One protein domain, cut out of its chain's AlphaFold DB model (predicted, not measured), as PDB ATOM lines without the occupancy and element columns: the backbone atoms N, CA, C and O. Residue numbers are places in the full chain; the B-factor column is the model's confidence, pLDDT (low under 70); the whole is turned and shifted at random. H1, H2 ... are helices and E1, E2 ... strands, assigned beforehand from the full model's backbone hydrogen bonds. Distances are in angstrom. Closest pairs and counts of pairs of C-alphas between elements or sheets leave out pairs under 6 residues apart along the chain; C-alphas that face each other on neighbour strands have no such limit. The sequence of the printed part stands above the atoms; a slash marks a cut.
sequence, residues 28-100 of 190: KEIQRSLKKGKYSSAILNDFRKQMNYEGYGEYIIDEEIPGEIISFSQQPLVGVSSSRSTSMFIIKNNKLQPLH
ATOM      1  N   LYS A  28      58.194 -31.185  39.316       88.44
ATOM      2  CA  LYS A  28      59.271 -30.270  38.928       88.44
ATOM      3  C   LYS A  28      59.116 -29.769  37.489       88.44
ATOM      4  O   LYS A  28      59.453 -28.623  37.224       88.44
ATOM      5  N   GLU A  29      58.640 -30.608  36.571       89.31
ATOM      6  CA  GLU A  29      58.347 -30.205  35.189       89.31
ATOM      7  C   GLU A  29      57.153 -29.255  35.143       89.31
ATOM      8  O   GLU A  29      57.294 -28.160  34.611       89.31
ATOM      9  N   ILE A  30      56.052 -29.594  35.823       90.94
ATOM     10  CA  ILE A  30      54.882 -28.709  35.959       90.94
ATOM     11  C   ILE A  30      55.305 -27.336  36.515       90.94
ATOM     12  O   ILE A  30      54.951 -26.296  35.971       90.94
ATOM     13  N   GLN A  31      56.121 -27.318  37.573       89.31
ATOM     14  CA  GLN A  31      56.632 -26.082  38.179       89.31
ATOM     15  C   GLN A  31      57.530 -25.247  37.259       89.31
ATOM     16  O   GLN A  31      57.679 -24.053  37.506       89.31
ATOM     17  N   ARG A  32      58.188 -25.859  36.266       87.94
ATOM     18  CA  ARG A  32      59.019 -25.141  35.290       87.94
ATOM     19  C   ARG A  32      58.181 -24.546  34.166       87.94
ATOM     20  O   ARG A  32      58.544 -23.480  33.683       87.94
ATOM     21  N   SER A  33      57.109 -25.229  33.763       87.88
ATOM     22  CA  SER A  33      56.194 -24.748  32.721       87.88
ATOM     23  C   SER A  33      55.341 -23.571  33.198       87.88
ATOM     24  O   SER A  33      55.041 -22.671  32.424       87.88
ATOM     25  N   LEU A  34      54.988 -23.541  34.485       88.69
ATOM     26  CA  LEU A  34      54.179 -22.477  35.085       88.69
ATOM     27  C   LEU A  34      55.058 -21.374  35.704       88.69
ATOM     28  O   LEU A  34      56.140 -21.649  36.228       88.69
ATOM     29  N   LYS A  35      54.590 -20.116  35.737       78.25
ATOM     30  CA  LYS A  35      55.319 -19.024  36.407       78.25
ATOM     31  C   LYS A  35      55.606 -19.351  37.874       78.25
ATOM     32  O   LYS A  35      54.712 -19.592  38.693       78.25
ATOM     33  N   LYS A  36      56.894 -19.288  38.221       68.88
ATOM     34  CA  LYS A  36      57.414 -19.596  39.557       68.88
ATOM     35  C   LYS A  36      56.707 -18.772  40.640       68.88
ATOM     36  O   LYS A  36      56.608 -17.554  40.540       68.88
ATOM     37  N   GLY A  37      56.280 -19.446  41.708       66.38
ATOM     38  CA  GLY A  37      55.750 -18.812  42.921       66.38
ATOM     39  C   GLY A  37      54.252 -18.501  42.914       66.38
ATOM     40  O   GLY A  37      53.747 -18.029  43.927       66.38
ATOM     41  N   LYS A  38      53.525 -18.789  41.826       81.00
ATOM     42  CA  LYS A  38      52.073 -18.549  41.752       81.00
ATOM     43  C   LYS A  38      51.201 -19.681  42.293       81.00
ATOM     44  O   LYS A  38      50.035 -19.456  42.601       81.00
ATOM     45  N   TYR A  39      51.756 -20.884  42.427       89.38
ATOM     46  CA  TYR A  39      50.991 -22.092  42.722       89.38
ATOM     47  C   TYR A  39      51.578 -22.835  43.917       89.38
ATOM     48  O   TYR A  39      52.787 -23.069  43.988       89.38
ATOM     49  N   SER A  40      50.716 -23.236  44.852       90.25
ATOM     50  CA  SER A  40      51.125 -24.083  45.971       90.25
ATOM     51  C   SER A  40      51.409 -25.511  45.492       90.25
ATOM     52  O   SER A  40      50.782 -26.007  44.555       90.25
ATOM     53  N   SER A  41      52.312 -26.222  46.174       90.31
ATOM     54  CA  SER A  41      52.576 -27.638  45.874       90.31
ATOM     55  C   SER A  41      51.317 -28.505  45.982       90.31
ATOM     56  O   SER A  41      51.207 -29.503  45.278       90.31
ATOM     57  N   ALA A  42      50.361 -28.131  46.841       92.62
ATOM     58  CA  ALA A  42      49.078 -28.820  46.959       92.62
ATOM     59  C   ALA A  42      48.254 -28.705  45.666       92.62
ATOM     60  O   ALA A  42      47.834 -29.731  45.139       92.62
ATOM     61  N   ILE A  43      48.111 -27.491  45.115       94.44
ATOM     62  CA  ILE A  43      47.416 -27.250  43.838       94.44
ATOM     63  C   ILE A  43      48.087 -28.005  42.692       94.44
ATOM     64  O   ILE A  43      47.411 -28.673  41.919       94.44
ATOM     65  N   LEU A  44      49.417 -27.949  42.596       92.81
ATOM     66  CA  LEU A  44      50.135 -28.613  41.504       92.81
ATOM     67  C   LEU A  44      50.063 -30.142  41.588       92.81
ATOM     68  O   LEU A  44      49.999 -30.819  40.564       92.81
ATOM     69  N   ASN A  45      50.049 -30.701  42.800       92.25
ATOM     70  CA  ASN A  45      49.831 -32.132  42.992       92.25
ATOM     71  C   ASN A  45      48.404 -32.552  42.631       92.25
ATOM     72  O   ASN A  45      48.225 -33.649  42.109       92.25
ATOM     73  N   ASP A  46      47.410 -31.713  42.922       93.62
ATOM     74  CA  ASP A  46      46.019 -31.958  42.542       93.62
ATOM     75  C   ASP A  46      45.848 -31.899  41.016       93.62
ATOM     76  O   ASP A  46      45.343 -32.839  40.410       93.62
ATOM     77  N   PHE A  47      46.426 -30.880  40.374       94.19
ATOM     78  CA  PHE A  47      46.475 -30.752  38.915       94.19
ATOM     79  C   PHE A  47      47.091 -31.982  38.249       94.19
ATOM     80  O   PHE A  47      46.491 -32.575  37.354       94.19
ATOM     81  N   ARG A  48      48.236 -32.453  38.759       91.31
ATOM     82  CA  ARG A  48      48.887 -33.670  38.259       91.31
ATOM     83  C   ARG A  48      47.999 -34.916  38.364       91.31
ATOM     84  O   ARG A  48      48.127 -35.818  37.545       91.31
ATOM     85  N   LYS A  49      47.137 -35.012  39.380       90.19
ATOM     86  CA  LYS A  49      46.210 -36.147  39.532       90.19
ATOM     87  C   LYS A  49      45.036 -36.058  38.560       90.19
ATOM     88  O   LYS A  49      44.549 -37.093  38.127       90.19
ATOM     89  N   GLN A  50      44.589 -34.844  38.242       90.94
ATOM     90  CA  GLN A  50      43.389 -34.607  37.440       90.94
ATOM     91  C   GLN A  50      43.655 -34.503  35.930       90.94
ATOM     92  O   GLN A  50      42.731 -34.712  35.157       90.94
ATOM     93  N   MET A  51      44.892 -34.238  35.489       85.81
ATOM     94  CA  MET A  51      45.235 -34.080  34.061       85.81
ATOM     95  C   MET A  51      44.996 -35.330  33.184       85.81
ATOM     96  O   MET A  51      45.107 -35.232  31.968       85.81
ATOM     97  N   ASN A  52      44.694 -36.487  33.794       76.06
ATOM     98  CA  ASN A  52      44.374 -37.761  33.134       76.06
ATOM     99  C   ASN A  52      45.336 -38.128  31.985       76.06
ATOM    100  O   ASN A  52      44.921 -38.425  30.868       76.06
ATOM    101  N   TYR A  53      46.642 -38.061  32.253       81.50
ATOM    102  CA  TYR A  53      47.667 -38.333  31.249       81.50
ATOM    103  C   TYR A  53      47.701 -39.814  30.855       81.50
ATOM    104  O   TYR A  53      47.904 -40.683  31.704       81.50
ATOM    105  N   GLU A  54      47.577 -40.084  29.556       72.31
ATOM    106  CA  GLU A  54      47.403 -41.445  29.036       72.31
ATOM    107  C   GLU A  54      48.722 -42.164  28.715       72.31
ATOM    108  O   GLU A  54      48.718 -43.365  28.472       72.31
ATOM    109  N   GLY A  55      49.872 -41.477  28.745       73.56
ATOM    110  CA  GLY A  55      51.182 -42.124  28.567       73.56
ATOM    111  C   GLY A  55      51.709 -42.207  27.133       73.56
ATOM    112  O   GLY A  55      52.845 -42.641  26.946       73.56
ATOM    113  N   TYR A  56      50.938 -41.781  26.128       69.88
ATOM    114  CA  TYR A  56      51.243 -42.032  24.707       69.88
ATOM    115  C   TYR A  56      51.427 -40.764  23.852       69.88
ATOM    116  O   TYR A  56      51.446 -40.842  22.621       69.88
ATOM    117  N   GLY A  57      51.570 -39.593  24.481       75.25
ATOM    118  CA  GLY A  57      51.573 -38.309  23.780       75.25
ATOM    119  C   GLY A  57      52.644 -37.324  24.232       75.25
ATOM    120  O   GLY A  57      53.192 -37.412  25.333       75.25
ATOM    121  N   GLU A  58      52.930 -36.353  23.368       82.56
ATOM    122  CA  GLU A  58      53.541 -35.100  23.801       82.56
ATOM    123  C   GLU A  58      52.517 -34.306  24.590       82.56
ATOM    124  O   GLU A  58      51.326 -34.351  24.284       82.56
ATOM    125  N   TYR A  59      52.978 -33.586  25.605       87.19
ATOM    126  CA  TYR A  59      52.105 -32.763  26.414       87.19
ATOM    127  C   TYR A  59      52.608 -31.335  26.505       87.19
ATOM    128  O   TYR A  59      53.807 -31.063  26.414       87.19
ATOM    129  N   ILE A  60      51.664 -30.435  26.732       88.75
ATOM    130  CA  ILE A  60      51.887 -29.021  26.981       88.75
ATOM    131  C   ILE A  60      51.112 -28.657  28.250       88.75
ATOM    132  O   ILE A  60      50.001 -29.137  28.473       88.75
ATOM    133  N   ILE A  61      51.744 -27.857  29.106       92.25
ATOM    134  CA  ILE A  61      51.147 -27.306  30.322       92.25
ATOM    135  C   ILE A  61      51.278 -25.797  30.214       92.25
ATOM    136  O   ILE A  61      52.408 -25.307  30.211       92.25
ATOM    137  N   ASP A  62      50.151 -25.094  30.188       90.69
ATOM    138  CA  ASP A  62      50.118 -23.649  29.979       90.69
ATOM    139  C   ASP A  62      49.376 -22.913  31.102       90.69
ATOM    140  O   ASP A  62      48.487 -23.442  31.777       90.69
ATOM    141  N   GLU A  63      49.762 -21.649  31.301       92.19
ATOM    142  CA  GLU A  63      48.982 -20.671  32.058       92.19
ATOM    143  C   GLU A  63      48.089 -19.882  31.100       92.19
ATOM    144  O   GLU A  63      48.522 -18.881  30.531       92.19
ATOM    145  N   GLU A  64      46.830 -20.291  30.983       93.12
ATOM    146  CA  GLU A  64      45.830 -19.570  30.185       93.12
ATOM    147  C   GLU A  64      45.566 -18.179  30.776       93.12
ATOM    148  O   GLU A  64      45.602 -17.164  30.087       93.12
ATOM    149  N   ILE A  65      45.368 -18.118  32.101       93.12
ATOM    150  CA  ILE A  65      45.299 -16.873  32.870       93.12
ATOM    151  C   ILE A  65      46.254 -17.006  34.060       93.12
ATOM    152  O   ILE A  65      45.983 -17.789  34.977       93.12
ATOM    153  N   PRO A  66      47.363 -16.245  34.099       90.56
ATOM    154  CA  PRO A  66      48.428 -16.474  35.067       90.56
ATOM    155  C   PRO A  66      47.992 -16.420  36.539       90.56
ATOM    156  O   PRO A  66      47.691 -15.347  37.064       90.56
ATOM    157  N   GLY A  67      48.105 -17.544  37.247       90.31
ATOM    158  CA  GLY A  67      47.681 -17.718  38.645       90.31
ATOM    159  C   GLY A  67      46.209 -18.098  38.848       90.31
ATOM    160  O   GLY A  67      45.796 -18.274  39.991       90.31
ATOM    161  N   GLU A  68      45.426 -18.241  37.780       93.62
ATOM    162  CA  GLU A  68      43.977 -18.452  37.871       93.62
ATOM    163  C   GLU A  68      43.480 -19.604  37.006       93.62
ATOM    164  O   GLU A  68      42.692 -20.405  37.495       93.62
ATOM    165  N   ILE A  69      43.946 -19.721  35.762       95.44
ATOM    166  CA  ILE A  69      43.571 -20.811  34.858       95.44
ATOM    167  C   ILE A  69      44.836 -21.467  34.326       95.44
ATOM    168  O   ILE A  69      45.739 -20.786  33.838       95.44
ATOM    169  N   ILE A  70      44.886 -22.791  34.441       95.19
ATOM    170  CA  ILE A  70      45.950 -23.634  33.899       95.19
ATOM    171  C   ILE A  70      45.338 -24.735  33.041       95.19
ATOM    172  O   ILE A  70      44.230 -25.203  33.321       95.19
ATOM    173  N   SER A  71      46.062 -25.159  32.017       94.12
ATOM    174  CA  SER A  71      45.635 -26.224  31.118       94.12
ATOM    175  C   SER A  71      46.705 -27.299  30.979       94.12
ATOM    176  O   SER A  71      47.895 -27.091  31.231       94.12
ATOM    177  N   PHE A  72      46.243 -28.488  30.620       92.50
ATOM    178  CA  PHE A  72      47.053 -29.609  30.191       92.50
ATOM    179  C   PHE A  72      46.509 -30.083  28.854       92.50
ATOM    180  O   PHE A  72      45.352 -30.498  28.778       92.50
ATOM    181  N   SER A  73      47.340 -30.064  27.822       88.56
ATOM    182  CA  SER A  73      47.003 -30.650  26.530       88.56
ATOM    183  C   SER A  73      47.939 -31.806  26.226       88.56
ATOM    184  O   SER A  73      49.138 -31.691  26.458       88.56
ATOM    185  N   GLN A  74      47.418 -32.884  25.648       85.88
ATOM    186  CA  GLN A  74      48.224 -33.987  25.123       85.88
ATOM    187  C   GLN A  74      47.861 -34.278  23.667       85.88
ATOM    188  O   GLN A  74      46.695 -34.196  23.283       85.88
ATOM    189  N   GLN A  75      48.864 -34.625  22.864       79.56
ATOM    190  CA  GLN A  75      48.717 -35.036  21.471       79.56
ATOM    191  C   GLN A  75      49.503 -36.336  21.240       79.56
ATOM    192  O   GLN A  75      50.665 -36.413  21.649       79.56
ATOM    193  N   PRO A  76      48.917 -37.364  20.603       74.38
ATOM    194  CA  PRO A  76      49.616 -38.606  20.287       74.38
ATOM    195  C   PRO A  76      50.884 -38.381  19.456       74.38
ATOM    196  O   PRO A  76      50.902 -37.573  18.532       74.38
ATOM    197  N   LEU A  77      51.931 -39.163  19.741       65.38
ATOM    198  CA  LEU A  77      53.224 -39.099  19.038       65.38
ATOM    199  C   LEU A  77      53.145 -39.500  17.553       65.38
ATOM    200  O   LEU A  77      54.059 -39.209  16.782       65.38
ATOM    201  N   VAL A  78      52.074 -40.184  17.142       61.38
ATOM    202  CA  VAL A  78      51.899 -40.685  15.776       61.38
ATOM    203  C   VAL A  78      50.888 -39.818  15.025       61.38
ATOM    204  O   VAL A  78      49.687 -40.058  15.078       61.38
ATOM    205  N   GLY A  79      51.402 -38.810  14.316       51.28
ATOM    206  CA  GLY A  79      50.935 -38.334  13.003       51.28
ATOM    207  C   GLY A  79      49.520 -37.772  12.816       51.28
ATOM    208  O   GLY A  79      49.231 -37.322  11.711       51.28
ATOM    209  N   VAL A  80      48.639 -37.762  13.817       54.78
ATOM    210  CA  VAL A  80      47.262 -37.271  13.641       54.78
ATOM    211  C   VAL A  80      47.034 -36.035  14.505       54.78
ATOM    212  O   VAL A  80      46.665 -36.128  15.675       54.78
ATOM    213  N   SER A  81      47.249 -34.854  13.917       51.88
ATOM    214  CA  SER A  81      47.109 -33.567  14.609       51.88
ATOM    215  C   SER A  81      45.721 -33.342  15.229       51.88
ATOM    216  O   SER A  81      45.606 -32.608  16.207       51.88
ATOM    217  N   SER A  82      44.691 -34.033  14.727       55.91
ATOM    218  CA  SER A  82      43.280 -33.902  15.110       55.91
ATOM    219  C   SER A  82      42.867 -34.620  16.407       55.91
ATOM    220  O   SER A  82      41.686 -34.900  16.596       55.91
ATOM    221  N   SER A  83      43.818 -34.993  17.266       62.84
ATOM    222  CA  SER A  83      43.565 -35.777  18.488       62.84
ATOM    223  C   SER A  83      44.109 -35.116  19.758       62.84
ATOM    224  O   SER A  83      44.365 -35.781  20.763       62.84
ATOM    225  N   ARG A  84      44.289 -33.788  19.729       75.69
ATOM    226  CA  ARG A  84      44.711 -33.034  20.910       75.69
ATOM    227  C   ARG A  84      43.580 -33.036  21.938       75.69
ATOM    228  O   ARG A  84      42.550 -32.406  21.726       75.69
ATOM    229  N   SER A  85      43.777 -33.704  23.069       80.69
ATOM    230  CA  SER A  85      42.871 -33.568  24.214       80.69
ATOM    231  C   SER A  85      43.389 -32.474  25.136       80.69
ATOM    232  O   SER A  85      44.594 -32.377  25.365       80.69
ATOM    233  N   THR A  86      42.488 -31.630  25.638       87.44
ATOM    234  CA  THR A  86      42.825 -30.530  26.549       87.44
ATOM    235  C   THR A  86      41.935 -30.591  27.777       87.44
ATOM    236  O   THR A  86      40.713 -30.594  27.667       87.44
ATOM    237  N   SER A  87      42.562 -30.618  28.948       90.38
ATOM    238  CA  SER A  87      41.919 -30.471  30.247       90.38
ATOM    239  C   SER A  87      42.273 -29.104  30.815       90.38
ATOM    240  O   SER A  87      43.449 -28.751  30.897       90.38
ATOM    241  N   MET A  88      41.269 -28.334  31.214       94.12
ATOM    242  CA  MET A  88      41.452 -26.984  31.737       94.12
ATOM    243  C   MET A  88      40.912 -26.896  33.156       94.12
ATOM    244  O   MET A  88      39.923 -27.541  33.504       94.12
ATOM    245  N   PHE A  89      41.573 -26.093  33.984       95.81
ATOM    246  CA  PHE A  89      41.228 -25.953  35.387       95.81
ATOM    247  C   PHE A  89      41.292 -24.501  35.824       95.81
ATOM    248  O   PHE A  89      42.224 -23.776  35.480       95.81
ATOM    249  N   ILE A  90      40.329 -24.108  36.652       95.94
ATOM    250  CA  ILE A  90      40.313 -22.816  37.329       95.94
ATOM    251  C   ILE A  90      40.662 -22.985  38.806       95.94
ATOM    252  O   ILE A  90      40.222 -23.926  39.470       95.94
ATOM    253  N   ILE A  91      41.450 -22.059  39.337       95.00
ATOM    254  CA  ILE A  91      41.852 -22.025  40.739       95.00
ATOM    255  C   ILE A  91      41.014 -20.971  41.447       95.00
ATOM    256  O   ILE A  91      41.167 -19.771  41.231       95.00
ATOM    257  N   LYS A  92      40.128 -21.426  42.331       91.94
ATOM    258  CA  LYS A  92      39.276 -20.562  43.156       91.94
ATOM    259  C   LYS A  92      39.426 -20.949  44.613       91.94
ATOM    260  O   LYS A  92      39.329 -22.121  44.958       91.94
ATOM    261  N   ASN A  93      39.653 -19.961  45.479       90.94
ATOM    262  CA  ASN A  93      39.799 -20.169  46.925       90.94
ATOM    263  C   ASN A  93      40.831 -21.261  47.270       90.94
ATOM    264  O   ASN A  93      40.583 -22.108  48.128       90.94
ATOM    265  N   ASN A  94      41.969 -21.260  46.563       88.31
ATOM    266  CA  ASN A  94      43.036 -22.258  46.699       88.31
ATOM    267  C   ASN A  94      42.557 -23.712  46.490       88.31
ATOM    268  O   ASN A  94      43.081 -24.642  47.103       88.31
ATOM    269  N   LYS A  95      41.563 -23.907  45.615       93.25
ATOM    270  CA  LYS A  95      41.103 -25.212  45.129       93.25
ATOM    271  C   LYS A  95      41.135 -25.236  43.609       93.25
ATOM    272  O   LYS A  95      40.759 -24.250  42.977       93.25
ATOM    273  N   LEU A  96      41.560 -26.364  43.054       95.38
ATOM    274  CA  LEU A  96      41.516 -26.625  41.624       95.38
ATOM    275  C   LEU A  96      40.131 -27.162  41.252       95.38
ATOM    276  O   LEU A  96      39.601 -28.035  41.937       95.38
ATOM    277  N   GLN A  97      39.533 -26.626  40.194       95.12
ATOM    278  CA  GLN A  97      38.231 -27.059  39.697       95.12
ATOM    279  C   GLN A  97      38.317 -27.288  38.187       95.12
ATOM    280  O   GLN A  97      38.838 -26.406  37.499       95.12
ATOM    281  N   PRO A  98      37.808 -28.418  37.662       93.75
ATOM    282  CA  PRO A  98      37.678 -28.619  36.226       93.75
ATOM    283  C   PRO A  98      36.864 -27.500  35.588       93.75
ATOM    284  O   PRO A  98      35.929 -26.959  36.189       93.75
ATOM    285  N   LEU A  99      37.245 -27.155  34.369       93.12
ATOM    286  CA  LEU A  99      36.675 -26.063  33.617       93.12
ATOM    287  C   LEU A  99      36.448 -26.492  32.162       93.12
ATOM    288  O   LEU A  99      37.360 -26.997  31.511       93.12
ATOM    289  N   HIS A 100      35.259 -26.202  31.635       91.62
ATOM    290  CA  HIS A 100      34.965 -26.263  30.207       91.62
ATOM    291  C   HIS A 100      34.879 -24.840  29.662       91.62
ATOM    292  O   HIS A 100      34.120 -24.020  30.175       91.62
TER     293      HIS A 100
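What this domain is: This is residues 28 to 100 of the 190 residues of an uncharacterized protein of Chryseobacterium sp. Leaf201 (UniProt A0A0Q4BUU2). Picture one long, strongly twisted sheet of four antiparallel strands, the chain running back and forth through E1, E2, E3 and E4, with two helices packed on it. H2 covers part of E3 and E4, while H1 packs by E1, its line nearly at a right angle to that of H2. The printed part has 73 residues, with two named helices and then four named strands along the chain; the sheet's order is E1, E2, E3, E4, and the class is mixed, helices and strands. The whole is compact, with a radius of gyration of the C-alphas of 12.4 A, and only just elongated, spanning 39 by 25 by 19 A.

Where its parts are: Find C-alpha 28 at (59.271, -30.270, 38.928); from there H1 runs through residues 28 to 33, 8.9 A from first to last C-alpha. H2 takes residues 41 to 50 and measures 14.3 A. At C-alpha 57, (51.573, -38.309, 23.780), E1 begins, running to residue 65 over 24.1 A. E2, residues 69 to 76, is 23.8 A long, and E3, residues 85 to 92, is 23.3 A long. E4, residues 95 to 99, covers 12.4 A and ends at C-alpha 99, (36.675, -26.063, 33.617).

How they stand to each other: Begin with the sheet, a meander, each strand the antiparallel neighbour of the one before. In the hairpin of E1 and E2, at 162 degrees, look for N 60 and O 73, 2.8 A apart and within hydrogen-bond range. In the hairpin of E2 and E3, at 166 degrees, N 72 and O 87 are within range at 2.8 A. In the hairpin of E3 and E4, at 140 degrees, N 99 and O 88 are within range at 2.8 A. The edge strands E1 and E4 are apart. H1 and H2 are on one face of the sheet, making two layers, helices and sheet. H2 has a height over the sheet of 8.8 A; it lies over E3, slantwise to the strands at 33 degrees on the local plane. Its closest C-alphas to E4 are those of Ile 43 and Leu 96, 6.3 A apart. For H1 and E1 the closest are those of Ser 33 and Ile 61, 6.1 A. H1 and H2 are close but not clearly touching, C-alphas 30 and 44 being closest at 7.3 A, and about perpendicular at 86 degrees. In H1 and H2 every O i to N i+4 pair is within hydrogen-bond range.

The domain as a whole: Look to Gly 79 and Asn 93 for the two C-alphas farthest apart, 40.1 A. The printed part has no cut, and no link is long. The mean pLDDT of the printed part is 85.0; you find values under 70 at residues 36 to 37, residue 56 and residues 77 to 83.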